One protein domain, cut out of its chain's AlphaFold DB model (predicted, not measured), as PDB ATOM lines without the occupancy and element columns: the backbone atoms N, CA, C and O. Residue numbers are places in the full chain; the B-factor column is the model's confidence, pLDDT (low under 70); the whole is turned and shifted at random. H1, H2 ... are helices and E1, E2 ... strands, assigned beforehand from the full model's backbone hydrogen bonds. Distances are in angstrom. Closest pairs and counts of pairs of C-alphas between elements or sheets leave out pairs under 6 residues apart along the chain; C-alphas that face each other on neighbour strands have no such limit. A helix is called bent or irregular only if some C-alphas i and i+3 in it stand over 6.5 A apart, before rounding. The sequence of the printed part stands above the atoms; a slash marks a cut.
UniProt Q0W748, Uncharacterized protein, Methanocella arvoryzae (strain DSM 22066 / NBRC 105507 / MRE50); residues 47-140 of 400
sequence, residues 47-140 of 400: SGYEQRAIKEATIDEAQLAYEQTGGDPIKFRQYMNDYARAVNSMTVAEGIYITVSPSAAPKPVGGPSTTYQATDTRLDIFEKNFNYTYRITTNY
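What this domain is: This is residues 47 to 140 of the 400 residues of an uncharacterized protein of Methanocella arvoryzae (strain DSM 22066 / NBRC 105507 / MRE50) (UniProt Q0W748). A long, strongly twisted antiparallel sheet of four strands has two long helices side by side over one face, while its other face is bare. H2 covers the edge strand E1 and H1 covers E3 and E4; the short strand E2 pairs with the beginning of E3 at one end of the rod-like whole, where the link between E2 and E3 turns back. The printed part has 94 residues, with two named helices and then four named strands along the chain, H1 H2 E1 E2 E3 E4, and its class is mixed, helices and strands. The sheet is branched, with E1, E2 and E4 each pairing with E3. The whole is compact, with a radius of gyration of the C-alphas of 14.1 A, and spans 47 by 21 by 18 A.

Where its parts are: The longest strand, E3, holds residues 116 to 127 and is 34.9 A long, from C-alpha 116 at (-20.526, -32.601, -29.053) to C-alpha 127. E4 is residues 130 to 139, 29.3 A, and ends at C-alpha 139 at (-19.196, -25.919, -30.097). E1 is residues 97 to 102, 16.8 A, and E2 is residues 107 to 109, 6.0 A. H1, residues 47 to 69, is 31.9 A long and begins at C-alpha 47 at (-13.898, -1.341, -44.217). H2, residues 73 to 94, is 31.4 A long, has a kink of 33 degrees near residue 88, and is irregular, but only just: C-alphas 90 and 93 are 7.0 A apart.

How they stand to each other: E1 and E2 lie on one side of E3, beside its residues 121 to 126 and 116 to 118, and E4 lies on the other side, beside residues 118 to 127. E2, E3 and E4 form a meander, each strand the antiparallel neighbour of the one before; E2 and E3 are a hairpin, as are E3 and E4. Within hydrogen-bond range are N 99 and O 124 of E1 and E3, 2.9 A, N 109 and O 116 of E2 and E3, 2.8 A, and N 123 and O 134 of E3 and E4, 2.9 A. E2 and E4 are apart, but only just, at 8.5 A. H1 is on the sheet at a height of 9.0 A, over E3 and E4, and runs slantwise to the strands, only just, at 31 degrees to E3 on the local plane. Its closest C-alphas to E4 are those of Gln 63 and Thr 138, 5.8 A. H2 is on the same face at a height of 6.0 A, over E1, and runs along the strands at 9 degrees to E1 on the local plane; the closest C-alphas are those of Asn 88 and Tyr 97, 5.6 A. The helical hairpin H1 and H2 touch at a shallow tilt of 24 degrees, opposite ways, H1 with residues 61 to 69 alone and H2 with residues 75 to 83 alone; the closest C-alphas are those of Thr 69 and Phe 76, 5.8 A. Every O i to N i+4 pair of H1 is within hydrogen-bond range, and 15 of 18 in H2.

The domain as a whole: The two C-alphas farthest apart, those of Ala 93 and Ser 113, are 49.0 A apart. The printed part has no cut and no long link; the link from E2 to E3 is short and the others are tight. The mean pLDDT of the printed part is 74.5, and 27 residues are under 70, among them residues 47 to 50 and 104 to 118.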
ATOM      1  N   SER A  47     -13.474   0.021 -43.849       47.50
ATOM      2  CA  SER A  47     -13.898  -1.341 -44.217       47.50
ATOM      3  C   SER A  47     -13.254  -2.444 -43.366       47.50
ATOM      4  O   SER A  47     -13.905  -3.418 -42.998       47.50
ATOM      5  N   GLY A  48     -11.993  -2.275 -42.947       49.22
ATOM      6  CA  GLY A  48     -11.308  -3.256 -42.095       49.22
ATOM      7  C   GLY A  48     -11.879  -3.368 -40.672       49.22
ATOM      8  O   GLY A  48     -11.814  -4.439 -40.061       49.22
ATOM      9  N   TYR A  49     -12.452  -2.285 -40.134       52.59
ATOM     10  CA  TYR A  49     -13.126  -2.302 -38.830       52.59
ATOM     11  C   TYR A  49     -14.534  -2.895 -38.942       52.59
ATOM     12  O   TYR A  49     -14.919  -3.704 -38.096       52.59
ATOM     13  N   GLU A  50     -15.258  -2.567 -40.012       67.56
ATOM     14  CA  GLU A  50     -16.601  -3.084 -40.302       67.56
ATOM     15  C   GLU A  50     -16.580  -4.591 -40.562       67.56
ATOM     16  O   GLU A  50     -17.337  -5.339 -39.946       67.56
ATOM     17  N   GLN A  51     -15.636  -5.078 -41.367       76.50
ATOM     18  CA  GLN A  51     -15.468  -6.504 -41.634       76.50
ATOM     19  C   GLN A  51     -15.211  -7.309 -40.353       76.50
ATOM     20  O   GLN A  51     -15.803  -8.372 -40.131       76.50
ATOM     21  N   ARG A  52     -14.305  -6.820 -39.496       72.69
ATOM     22  CA  ARG A  52     -13.980  -7.490 -38.236       72.69
ATOM     23  C   ARG A  52     -15.186  -7.507 -37.296       72.69
ATOM     24  O   ARG A  52     -15.435  -8.553 -36.700       72.69
ATOM     25  N   ALA A  53     -15.925  -6.401 -37.210       74.44
ATOM     26  CA  ALA A  53     -17.138  -6.296 -36.408       74.44
ATOM     27  C   ALA A  53     -18.246  -7.233 -36.914       74.44
ATOM     28  O   ALA A  53     -18.822  -7.968 -36.120       74.44
ATOM     29  N   ILE A  54     -18.483  -7.291 -38.230       80.94
ATOM     30  CA  ILE A  54     -19.447  -8.212 -38.855       80.94
ATOM     31  C   ILE A  54     -19.077  -9.664 -38.549       80.94
ATOM     32  O   ILE A  54     -19.933 -10.455 -38.157       80.94
ATOM     33  N   LYS A  55     -17.797 -10.021 -38.686       84.56
ATOM     34  CA  LYS A  55     -17.304 -11.365 -38.369       84.56
ATOM     35  C   LYS A  55     -17.522 -11.717 -36.894       84.56
ATOM     36  O   LYS A  55     -18.019 -12.803 -36.617       84.56
ATOM     37  N   GLU A  56     -17.139 -10.840 -35.965       79.50
ATOM     38  CA  GLU A  56     -17.296 -11.072 -34.518       79.50
ATOM     39  C   GLU A  56     -18.783 -11.165 -34.129       79.50
ATOM     40  O   GLU A  56     -19.180 -12.147 -33.508       79.50
ATOM     41  N   ALA A  57     -19.634 -10.263 -34.629       79.94
ATOM     42  CA  ALA A  57     -21.081 -10.320 -34.416       79.94
ATOM     43  C   ALA A  57     -21.720 -11.593 -34.999       79.94
ATOM     44  O   ALA A  57     -22.602 -12.179 -34.380       79.94
ATOM     45  N   THR A  58     -21.264 -12.061 -36.168       85.44
ATOM     46  CA  THR A  58     -21.789 -13.301 -36.771       85.44
ATOM     47  C   THR A  58     -21.412 -14.530 -35.941       85.44
ATOM     48  O   THR A  58     -22.175 -15.493 -35.900       85.44
ATOM     49  N   ILE A  59     -20.244 -14.526 -35.286       81.94
ATOM     50  CA  ILE A  59     -19.818 -15.617 -34.395       81.94
ATOM     51  C   ILE A  59     -20.742 -15.689 -33.177       81.94
ATOM     52  O   ILE A  59     -21.270 -16.764 -32.888       81.94
ATOM     53  N   ASP A  60     -20.965 -14.556 -32.509       79.44
ATOM     54  CA  ASP A  60     -21.817 -14.482 -31.319       79.44
ATOM     55  C   ASP A  60     -23.267 -14.856 -31.653       79.44
ATOM     56  O   ASP A  60     -23.893 -15.653 -30.950       79.44
ATOM     57  N   GLU A  61     -23.777 -14.367 -32.785       85.31
ATOM     58  CA  GLU A  61     -25.134 -14.675 -33.216       85.31
ATOM     59  C   GLU A  61     -25.293 -16.150 -33.608       85.31
ATOM     60  O   GLU A  61     -26.290 -16.780 -33.265       85.31
ATOM     61  N   ALA A  62     -24.301 -16.750 -34.277       85.31
ATOM     62  CA  ALA A  62     -24.333 -18.173 -34.606       85.31
ATOM     63  C   ALA A  62     -24.324 -19.055 -33.347       85.31
ATOM     64  O   ALA A  62     -24.992 -20.089 -33.315       85.31
ATOM     65  N   GLN A  63     -23.594 -18.661 -32.302       82.00
ATOM     66  CA  GLN A  63     -23.619 -19.346 -31.010       82.00
ATOM     67  C   GLN A  63     -25.022 -19.258 -30.383       82.00
ATOM     68  O   GLN A  63     -25.610 -20.286 -30.038       82.00
ATOM     69  N   LEU A  64     -25.588 -18.050 -30.316       79.88
ATOM     70  CA  LEU A  64     -26.913 -17.795 -29.749       79.88
ATOM     71  C   LEU A  64     -28.021 -18.545 -30.503       79.88
ATOM     72  O   LEU A  64     -28.853 -19.217 -29.891       79.88
ATOM     73  N   ALA A  65     -28.011 -18.472 -31.834       81.69
ATOM     74  CA  ALA A  65     -28.960 -19.159 -32.700       81.69
ATOM     75  C   ALA A  65     -28.928 -20.672 -32.468       81.69
ATOM     76  O   ALA A  65     -29.969 -21.332 -32.434       81.69
ATOM     77  N   TYR A  66     -27.738 -21.241 -32.283       81.12
ATOM     78  CA  TYR A  66     -27.588 -22.668 -32.032       81.12
ATOM     79  C   TYR A  66     -28.174 -23.080 -30.672       81.12
ATOM     80  O   TYR A  66     -28.891 -24.079 -30.586       81.12
ATOM     81  N   GLU A  67     -27.940 -22.277 -29.629       79.75
ATOM     82  CA  GLU A  67     -28.501 -22.489 -28.290       79.75
ATOM     83  C   GLU A  67     -30.033 -22.376 -28.280       79.75
ATOM     84  O   GLU A  67     -30.714 -23.254 -27.749       79.75
ATOM     85  N   GLN A  68     -30.592 -21.346 -28.921       76.56
ATOM     86  CA  GLN A  68     -32.041 -21.114 -28.963       76.56
ATOM     87  C   GLN A  68     -32.803 -22.170 -29.765       76.56
ATOM     88  O   GLN A  68     -33.953 -22.492 -29.461       76.56
ATOM     89  N   THR A  69     -32.175 -22.715 -30.804       79.44
ATOM     90  CA  THR A  69     -32.805 -23.711 -31.679       79.44
ATOM     91  C   THR A  69     -32.633 -25.139 -31.175       79.44
ATOM     92  O   THR A  69     -33.221 -26.057 -31.749       79.44
ATOM     93  N   GLY A  70     -31.854 -25.343 -30.106       77.38
ATOM     94  CA  GLY A  70     -31.531 -26.669 -29.582       77.38
ATOM     95  C   GLY A  70     -30.785 -27.539 -30.598       77.38
ATOM     96  O   GLY A  70     -30.936 -28.758 -30.586       77.38
ATOM     97  N   GLY A  71     -30.040 -26.913 -31.515       74.12
ATOM     98  CA  GLY A  71     -29.331 -27.591 -32.599       74.12
ATOM     99  C   GLY A  71     -30.201 -28.110 -33.752       74.12
ATOM    100  O   GLY A  71     -29.684 -28.828 -34.609       74.12
ATOM    101  N   ASP A  72     -31.492 -27.753 -33.819       79.75
ATOM    102  CA  ASP A  72     -32.354 -28.071 -34.968       79.75
ATOM    103  C   ASP A  72     -31.814 -27.389 -36.247       79.75
ATOM    104  O   ASP A  72     -31.845 -26.157 -36.341       79.75
ATOM    105  N   PRO A  73     -31.352 -28.147 -37.264       77.75
ATOM    106  CA  PRO A  73     -30.692 -27.573 -38.437       77.75
ATOM    107  C   PRO A  73     -31.597 -26.669 -39.279       77.75
ATOM    108  O   PRO A  73     -31.104 -25.762 -39.952       77.75
ATOM    109  N   ILE A  74     -32.911 -26.920 -39.280       80.00
ATOM    110  CA  ILE A  74     -33.873 -26.144 -40.071       80.00
ATOM    111  C   ILE A  74     -34.099 -24.797 -39.394       80.00
ATOM    112  O   ILE A  74     -33.984 -23.758 -40.043       80.00
ATOM    113  N   LYS A  75     -34.356 -24.811 -38.082       80.56
ATOM    114  CA  LYS A  75     -34.564 -23.582 -37.304       80.56
ATOM    115  C   LYS A  75     -33.294 -22.745 -37.228       80.56
ATOM    116  O   LYS A  75     -33.363 -21.535 -37.406       80.56
ATOM    117  N   PHE A  76     -32.138 -23.383 -37.043       82.81
ATOM    118  CA  PHE A  76     -30.840 -22.712 -37.067       82.81
ATOM    119  C   PHE A  76     -30.587 -22.026 -38.411       82.81
ATOM    120  O   PHE A  76     -30.222 -20.854 -38.457       82.81
ATOM    121  N   ARG A  77     -30.849 -22.723 -39.527       83.06
ATOM    122  CA  ARG A  77     -30.713 -22.136 -40.866       83.06
ATOM    123  C   ARG A  77     -31.642 -20.949 -41.071       83.06
ATOM    124  O   ARG A  77     -31.209 -19.941 -41.620       83.06
ATOM    125  N   GLN A  78     -32.898 -21.072 -40.656       80.94
ATOM    126  CA  GLN A  78     -33.857 -19.979 -40.753       80.94
ATOM    127  C   GLN A  78     -33.375 -18.760 -39.960       80.94
ATOM    128  O   GLN A  78     -33.293 -17.675 -40.523       80.94
ATOM    129  N   TYR A  79     -32.951 -18.965 -38.713       85.75
ATOM    130  CA  TYR A  79     -32.416 -17.910 -37.858       85.75
ATOM    131  C   TYR A  79     -31.217 -17.201 -38.505       85.75
ATOM    132  O   TYR A  79     -31.194 -15.977 -38.614       85.75
ATOM    133  N   MET A  80     -30.228 -17.955 -38.994       87.31
ATOM    134  CA  MET A  80     -29.037 -17.361 -39.611       87.31
ATOM    135  C   MET A  80     -29.344 -16.636 -40.931       87.31
ATOM    136  O   MET A  80     -28.685 -15.648 -41.250       87.31
ATOM    137  N   ASN A  81     -30.355 -17.081 -41.683       82.44
ATOM    138  CA  ASN A  81     -30.833 -16.363 -42.867       82.44
ATOM    139  C   ASN A  81     -31.523 -15.043 -42.490       82.44
ATOM    140  O   ASN A  81     -31.374 -14.049 -43.201       82.44
ATOM    141  N   ASP A  82     -32.272 -15.016 -41.387       73.56
ATOM    142  CA  ASP A  82     -32.917 -13.805 -40.865       73.56
ATOM    143  C   ASP A  82     -31.867 -12.796 -40.388       73.56
ATOM    144  O   ASP A  82     -31.913 -11.626 -40.776       73.56
ATOM    145  N   TYR A  83     -30.854 -13.270 -39.657       84.44
ATOM    146  CA  TYR A  83     -29.688 -12.476 -39.274       84.44
ATOM    147  C   TYR A  83     -28.969 -11.879 -40.491       84.44
ATOM    148  O   TYR A  83     -28.759 -10.668 -40.552       84.44
ATOM    149  N   ALA A  84     -28.639 -12.698 -41.497       80.94
ATOM    150  CA  ALA A  84     -27.946 -12.222 -42.694       80.94
ATOM    151  C   ALA A  84     -28.749 -11.136 -43.430       80.94
ATOM    152  O   ALA A  84     -28.180 -10.154 -43.907       80.94
ATOM    153  N   ARG A  85     -30.080 -11.274 -43.485       73.81
ATOM    154  CA  ARG A  85     -30.969 -10.244 -44.043       73.81
ATOM    155  C   ARG A  85     -30.928  -8.945 -43.240       73.81
ATOM    156  O   ARG A  85     -30.837  -7.882 -43.848       73.81
ATOM    157  N   ALA A  86     -30.954  -9.025 -41.910       64.88
ATOM    158  CA  ALA A  86     -30.878  -7.856 -41.035       64.88
ATOM    159  C   ALA A  86     -29.528  -7.128 -41.144       64.88
ATOM    160  O   ALA A  86     -29.489  -5.905 -41.202       64.88
ATOM    161  N   VAL A  87     -28.411  -7.855 -41.234       74.62
ATOM    162  CA  VAL A  87     -27.095  -7.228 -41.438       74.62
ATOM    163  C   VAL A  87     -27.012  -6.559 -42.811       74.62
ATOM    164  O   VAL A  87     -26.544  -5.426 -42.915       74.62
ATOM    165  N   ASN A  88     -27.518  -7.210 -43.861       74.56
ATOM    166  CA  ASN A  88     -27.518  -6.646 -45.212       74.56
ATOM    167  C   ASN A  88     -28.358  -5.370 -45.333       74.56
ATOM    168  O   ASN A  88     -27.966  -4.462 -46.061       74.56
ATOM    169  N   SER A  89     -29.481  -5.257 -44.618       61.81
ATOM    170  CA  SER A  89     -30.287  -4.028 -44.656       61.81
ATOM    171  C   SER A  89     -29.563  -2.822 -44.049       61.81
ATOM    172  O   SER A  89     -29.820  -1.696 -44.468       61.81
ATOM    173  N   MET A  90     -28.635  -3.051 -43.114       67.25
ATOM    174  CA  MET A  90     -27.822  -1.999 -42.496       67.25
ATOM    175  C   MET A  90     -26.565  -1.664 -43.308       67.25
ATOM    176  O   MET A  90     -26.162  -0.508 -43.351       67.25
ATOM    177  N   THR A  91     -25.959  -2.654 -43.965       73.94
ATOM    178  CA  THR A  91     -24.601  -2.541 -44.535       73.94
ATOM    179  C   THR A  91     -24.571  -2.326 -46.055       73.94
ATOM    180  O   THR A  91     -23.581  -1.837 -46.599       73.94
ATOM    181  N   VAL A  92     -25.671  -2.590 -46.774       69.81
ATOM    182  CA  VAL A  92     -25.694  -2.468 -48.246       69.81
ATOM    183  C   VAL A  92     -25.541  -1.028 -48.740       69.81
ATOM    184  O   VAL A  92     -24.998  -0.805 -49.823       69.81
ATOM    185  N   ALA A  93     -25.994  -0.042 -47.957       63.47
ATOM    186  CA  ALA A  93     -25.818   1.378 -48.271       63.47
ATOM    187  C   ALA A  93     -24.339   1.801 -48.232       63.47
ATOM    188  O   ALA A  93     -23.943   2.729 -48.934       63.47
ATOM    189  N   GLU A  94     -23.525   1.073 -47.468       70.50
ATOM    190  CA  GLU A  94     -22.077   1.253 -47.343       70.50
ATOM    191  C   GLU A  94     -21.309   0.420 -48.389       70.50
ATOM    192  O   GLU A  94     -20.085   0.467 -48.472       70.50
ATOM    193  N   GLY A  95     -22.024  -0.314 -49.252       73.62
ATOM    194  CA  GLY A  95     -21.432  -1.160 -50.287       73.62
ATOM    195  C   GLY A  95     -20.905  -2.499 -49.768       73.62
ATOM    196  O   GLY A  95     -20.072  -3.113 -50.441       73.62
ATOM    197  N   ILE A  96     -21.387  -2.947 -48.604       79.12
ATOM    198  CA  ILE A  96     -21.053  -4.232 -47.987       79.12
ATOM    199  C   ILE A  96     -22.268  -5.161 -48.069       79.12
ATOM    200  O   ILE A  96     -23.398  -4.771 -47.785       79.12
ATOM    201  N   TYR A  97     -22.043  -6.406 -48.469       85.94
ATOM    202  CA  TYR A  97     -23.066  -7.447 -48.534       85.94
ATOM    203  C   TYR A  97     -22.523  -8.742 -47.940       85.94
ATOM    204  O   TYR A  97     -21.376  -9.099 -48.183       85.94
ATOM    205  N   ILE A  98     -23.331  -9.475 -47.183       89.44
ATOM    206  CA  ILE A  98     -22.944 -10.736 -46.560       89.44
ATOM    207  C   ILE A  98     -23.856 -11.883 -46.975       89.44
ATOM    208  O   ILE A  98     -25.060 -11.720 -47.181       89.44
ATOM    209  N   THR A  99     -23.292 -13.086 -47.012       89.75
ATOM    210  CA  THR A  99     -24.063 -14.327 -47.085       89.75
ATOM    211  C   THR A  99     -23.641 -15.272 -45.978       89.75
ATOM    212  O   THR A  99     -22.448 -15.481 -45.759       89.75
ATOM    213  N   VAL A 100     -24.621 -15.888 -45.320       88.56
ATOM    214  CA  VAL A 100     -24.392 -16.891 -44.281       88.56
ATOM    215  C   VAL A 100     -24.964 -18.222 -44.757       88.56
ATOM    216  O   VAL A 100     -26.146 -18.337 -45.050       88.56
ATOM    217  N   SER A 101     -24.106 -19.232 -44.859       90.00
ATOM    218  CA  SER A 101     -24.440 -20.581 -45.316       90.00
ATOM    219  C   SER A 101     -24.156 -21.593 -44.200       90.00
ATOM    220  O   SER A 101     -23.041 -22.121 -44.113       90.00
ATOM    221  N   PRO A 102     -25.131 -21.864 -43.316       82.44
ATOM    222  CA  PRO A 102     -24.987 -22.863 -42.263       82.44
ATOM    223  C   PRO A 102     -25.037 -24.283 -42.844       82.44
ATOM    224  O   PRO A 102     -25.864 -24.593 -43.708       82.44
ATOM    225  N   SER A 103     -24.154 -25.173 -42.381       77.94
ATOM    226  CA  SER A 103     -24.126 -26.558 -42.859       77.94
ATOM    227  C   SER A 103     -25.380 -27.319 -42.428       77.94
ATOM    228  O   SER A 103     -25.944 -27.084 -41.363       77.94
ATOM    229  N   ALA A 104     -25.814 -28.260 -43.266       58.75
ATOM    230  CA  ALA A 104     -27.097 -28.941 -43.123       58.75
ATOM    231  C   ALA A 104     -27.207 -29.924 -41.946       58.75
ATOM    232  O   ALA A 104     -28.317 -30.372 -41.670       58.75
ATOM    233  N   ALA A 105     -26.110 -30.273 -41.272       59.69
ATOM    234  CA  ALA A 105     -26.149 -31.222 -40.168       59.69
ATOM    235  C   ALA A 105     -25.086 -30.893 -39.111       59.69
ATOM    236  O   ALA A 105     -23.924 -30.693 -39.482       59.69
ATOM    237  N   PRO A 106     -25.441 -30.884 -37.813       61.94
ATOM    238  CA  PRO A 106     -24.451 -30.894 -36.757       61.94
ATOM    239  C   PRO A 106     -23.536 -32.102 -36.942       61.94
ATOM    240  O   PRO A 106     -23.995 -33.244 -37.045       61.94
ATOM    241  N   LYS A 107     -22.227 -31.861 -37.014       59.41
ATOM    242  CA  LYS A 107     -21.252 -32.948 -37.030       59.41
ATOM    243  C   LYS A 107     -21.015 -33.386 -35.589       59.41
ATOM    244  O   LYS A 107     -20.759 -32.522 -34.746       59.41
ATOM    245  N   PRO A 108     -21.066 -34.693 -35.285       57.56
ATOM    246  CA  PRO A 108     -20.541 -35.179 -34.023       57.56
ATOM    247  C   PRO A 108     -19.039 -34.869 -33.972       57.56
ATOM    248  O   PRO A 108     -18.269 -35.321 -34.819       57.56
ATOM    249  N   VAL A 109     -18.631 -34.066 -32.995       57.25
ATOM    250  CA  VAL A 109     -17.238 -33.743 -32.693       57.25
ATOM    251  C   VAL A 109     -16.924 -34.367 -31.340       57.25
ATOM    252  O   VAL A 109     -17.480 -33.968 -30.321       57.25
ATOM    253  N   GLY A 110     -16.062 -35.385 -31.328       53.94
ATOM    254  CA  GLY A 110     -15.597 -36.036 -30.102       53.94
ATOM    255  C   GLY A 110     -15.562 -37.564 -30.176       53.94
ATOM    256  O   GLY A 110     -16.246 -38.187 -30.985       53.94
ATOM    257  N   GLY A 111     -14.712 -38.163 -29.336       54.19
ATOM    258  CA  GLY A 111     -14.618 -39.612 -29.155       54.19
ATOM    259  C   GLY A 111     -15.837 -40.207 -28.425       54.19
ATOM    260  O   GLY A 111     -16.717 -39.467 -27.985       54.19
ATOM    261  N   PRO A 112     -15.887 -41.541 -28.252       54.44
ATOM    262  CA  PRO A 112     -17.080 -42.297 -27.841       54.44
ATOM    263  C   PRO A 112     -17.714 -41.923 -26.486       54.44
ATOM    264  O   PRO A 112     -18.784 -42.437 -26.176       54.44
ATOM    265  N   SER A 113     -17.106 -41.046 -25.680       53.62
ATOM    266  CA  SER A 113     -17.618 -40.640 -24.361       53.62
ATOM    267  C   SER A 113     -18.130 -39.195 -24.268       53.62
ATOM    268  O   SER A 113     -18.717 -38.843 -23.249       53.62
ATOM    269  N   THR A 114     -17.932 -38.352 -25.286       50.97
ATOM    270  CA  THR A 114     -18.399 -36.950 -25.301       50.97
ATOM    271  C   THR A 114     -18.754 -36.549 -26.728       50.97
ATOM    272  O   THR A 114     -17.907 -36.071 -27.479       50.97
ATOM    273  N   THR A 115     -19.996 -36.792 -27.139       53.44
ATOM    274  CA  THR A 115     -20.471 -36.362 -28.457       53.44
ATOM    275  C   THR A 115     -20.924 -34.909 -28.362       53.44
ATOM    276  O   THR A 115     -22.018 -34.633 -27.879       53.44
ATOM    277  N   TYR A 116     -20.084 -33.970 -28.802       56.88
ATOM    278  CA  TYR A 116     -20.526 -32.601 -29.053       56.88
ATOM    279  C   TYR A 116     -21.157 -32.540 -30.436       56.88
ATOM    280  O   TYR A 116     -20.719 -33.229 -31.354       56.88
ATOM    281  N   GLN A 117     -22.187 -31.722 -30.603       61.31
ATOM    282  CA  GLN A 117     -22.711 -31.398 -31.921       61.31
ATOM    283  C   GLN A 117     -22.206 -30.006 -32.284       61.31
ATOM    284  O   GLN A 117     -22.515 -29.047 -31.579       61.31
ATOM    285  N   ALA A 118     -21.394 -29.922 -33.338       64.69
ATOM    286  CA  ALA A 118     -20.885 -28.658 -33.852       64.69
ATOM    287  C   ALA A 118     -21.549 -28.320 -35.182       64.69
ATOM    288  O   ALA A 118     -21.736 -29.205 -36.025       64.69
ATOM    289  N   THR A 119     -21.851 -27.042 -35.401       70.50
ATOM    290  CA  THR A 119     -22.242 -26.562 -36.734       70.50
ATOM    291  C   THR A 119     -21.091 -25.832 -37.392       70.50
ATOM    292  O   THR A 119     -20.379 -25.063 -36.753       70.50
ATOM    293  N   ASP A 120     -20.910 -26.104 -38.682       80.81
ATOM    294  CA  ASP A 120     -20.031 -25.334 -39.551       80.81
ATOM    295  C   ASP A 120     -20.879 -24.296 -40.292       80.81
ATOM    296  O   ASP A 120     -21.748 -24.664 -41.080       80.81
ATOM    297  N   THR A 121     -20.609 -23.016 -40.092       83.56
ATOM    298  CA  THR A 121     -21.261 -21.916 -40.805       83.56
ATOM    299  C   THR A 121     -20.238 -21.208 -41.677       83.56
ATOM    300  O   THR A 121     -19.183 -20.787 -41.204       83.56
ATOM    301  N   ARG A 122     -20.520 -21.090 -42.975       88.88
ATOM    302  CA  ARG A 122     -19.712 -20.286 -43.896       88.88
ATOM    303  C   ARG A 122     -20.276 -18.866 -43.942       88.88
ATOM    304  O   ARG A 122     -21.467 -18.708 -44.179       88.88
ATOM    305  N   LEU A 123     -19.430 -17.867 -43.724       89.00
ATOM    306  CA  LEU A 123     -19.749 -16.447 -43.889       89.00
ATOM    307  C   LEU A 123     -18.922 -15.920 -45.062       89.00
ATOM    308  O   LEU A 123     -17.701 -16.024 -45.024       89.00
ATOM    309  N   ASP A 124     -19.567 -15.358 -46.075       86.88
ATOM    310  CA  ASP A 124     -18.893 -14.603 -47.134       86.88
ATOM    311  C   ASP A 124     -19.270 -13.121 -46.994       86.88
ATOM    312  O   ASP A 124     -20.453 -12.808 -46.849       86.88
ATOM    313  N   ILE A 125     -18.280 -12.227 -47.001       85.31
ATOM    314  CA  ILE A 125     -18.444 -10.766 -46.963       85.31
ATOM    315  C   ILE A 125     -17.935 -10.204 -48.289       85.31
ATOM    316  O   ILE A 125     -16.759 -10.355 -48.624       85.31
ATOM    317  N   PHE A 126     -18.825  -9.552 -49.023       82.62
ATOM    318  CA  PHE A 126     -18.595  -8.924 -50.312       82.62
ATOM    319  C   PHE A 126     -18.514  -7.411 -50.133       82.62
ATOM    320  O   PHE A 126     -19.469  -6.767 -49.706       82.62
ATOM    321  N   GLU A 127     -17.375  -6.851 -50.508       82.69
ATOM    322  CA  GLU A 127     -17.145  -5.416 -50.636       82.69
ATOM    323  C   GLU A 127     -16.936  -5.086 -52.116       82.69
ATOM    324  O   GLU A 127     -16.652  -5.970 -52.927       82.69
ATOM    325  N   LYS A 128     -17.004  -3.799 -52.476       71.06
ATOM    326  CA  LYS A 128     -16.907  -3.299 -53.862       71.06
ATOM    327  C   LYS A 128     -15.834  -3.982 -54.734       71.06
ATOM    328  O   LYS A 128     -16.074  -4.167 -55.923       71.06
ATOM    329  N   ASN A 129     -14.684  -4.352 -54.158       65.44
ATOM    330  CA  ASN A 129     -13.569  -5.002 -54.865       65.44
ATOM    331  C   ASN A 129     -13.005  -6.262 -54.173       65.44
ATOM    332  O   ASN A 129     -12.036  -6.835 -54.672       65.44
ATOM    333  N   PHE A 130     -13.554  -6.686 -53.031       71.62
ATOM    334  CA  PHE A 130     -12.988  -7.771 -52.219       71.62
ATOM    335  C   PHE A 130     -14.067  -8.766 -51.792       71.62
ATOM    336  O   PHE A 130     -15.224  -8.405 -51.602       71.62
ATOM    337  N   ASN A 131     -13.673 -10.028 -51.629       81.81
ATOM    338  CA  ASN A 131     -14.517 -11.063 -51.045       81.81
ATOM    339  C   ASN A 131     -13.725 -11.795 -49.962       81.81
ATOM    340  O   ASN A 131     -12.614 -12.271 -50.215       81.81
ATOM    341  N   TYR A 132     -14.308 -11.893 -48.775       81.88
ATOM    342  CA  TYR A 132     -13.725 -12.579 -47.636       81.88
ATOM    343  C   TYR A 132     -14.608 -13.735 -47.202       81.88
ATOM    344  O   TYR A 132     -15.757 -13.538 -46.818       81.88
ATOM    345  N   THR A 133     -14.039 -14.936 -47.190       87.38
ATOM    346  CA  THR A 133     -14.728 -16.144 -46.736       87.38
ATOM    347  C   THR A 133     -14.196 -16.579 -45.375       87.38
ATOM    348  O   THR A 133     -13.009 -16.866 -45.217       87.38
ATOM    349  N   TYR A 134     -15.094 -16.702 -44.405       85.50
ATOM    350  CA  TYR A 134     -14.838 -17.236 -43.075       85.50
ATOM    351  C   TYR A 134     -15.579 -18.549 -42.856       85.50
ATOM    352  O   TYR A 134     -16.661 -18.791 -43.395       85.50
ATOM    353  N   ARG A 135     -14.999 -19.391 -42.001       84.75
ATOM    354  CA  ARG A 135     -15.641 -20.598 -41.490       84.75
ATOM    355  C   ARG A 135     -15.762 -20.474 -39.978       84.75
ATOM    356  O   ARG A 135     -14.755 -20.360 -39.287       84.75
ATOM    357  N   ILE A 136     -16.997 -20.469 -39.499       83.44
ATOM    358  CA  ILE A 136     -17.370 -20.346 -38.095       83.44
ATOM    359  C   ILE A 136     -17.779 -21.737 -37.620       83.44
ATOM    360  O   ILE A 136     -18.636 -22.369 -38.236       83.44
ATOM    361  N   THR A 137     -17.163 -22.222 -36.547       79.06
ATOM    362  CA  THR A 137     -17.521 -23.501 -35.928       79.06
ATOM    363  C   THR A 137     -18.048 -23.223 -34.527       79.06
ATOM    364  O   THR A 137     -17.303 -22.718 -33.688       79.06
ATOM    365  N   THR A 138     -19.317 -23.538 -34.272       73.00
ATOM    366  CA  THR A 138     -19.909 -23.429 -32.930       73.00
ATOM    367  C   THR A 138     -19.758 -24.759 -32.201       73.00
ATOM    368  O   THR A 138     -20.018 -25.815 -32.776       73.00
ATOM    369  N   ASN A 139     -19.323 -24.729 -30.939       67.44
ATOM    370  CA  ASN A 139     -19.196 -25.919 -30.097       67.44
ATOM    371  C   ASN A 139     -20.164 -25.798 -28.921       67.44
ATOM    372  O   ASN A 139     -20.035 -24.884 -28.110       67.44
ATOM    373  N   TYR A 140     -21.107 -26.731 -28.798       59.12
ATOM    374  CA  TYR A 140     -22.031 -26.751 -27.668       59.12
ATOM    375  C   TYR A 140     -21.556 -27.707 -26.581       59.12
ATOM    376  O   TYR A 140     -21.509 -28.912 -26.811       59.12
TER     377      TYR A 140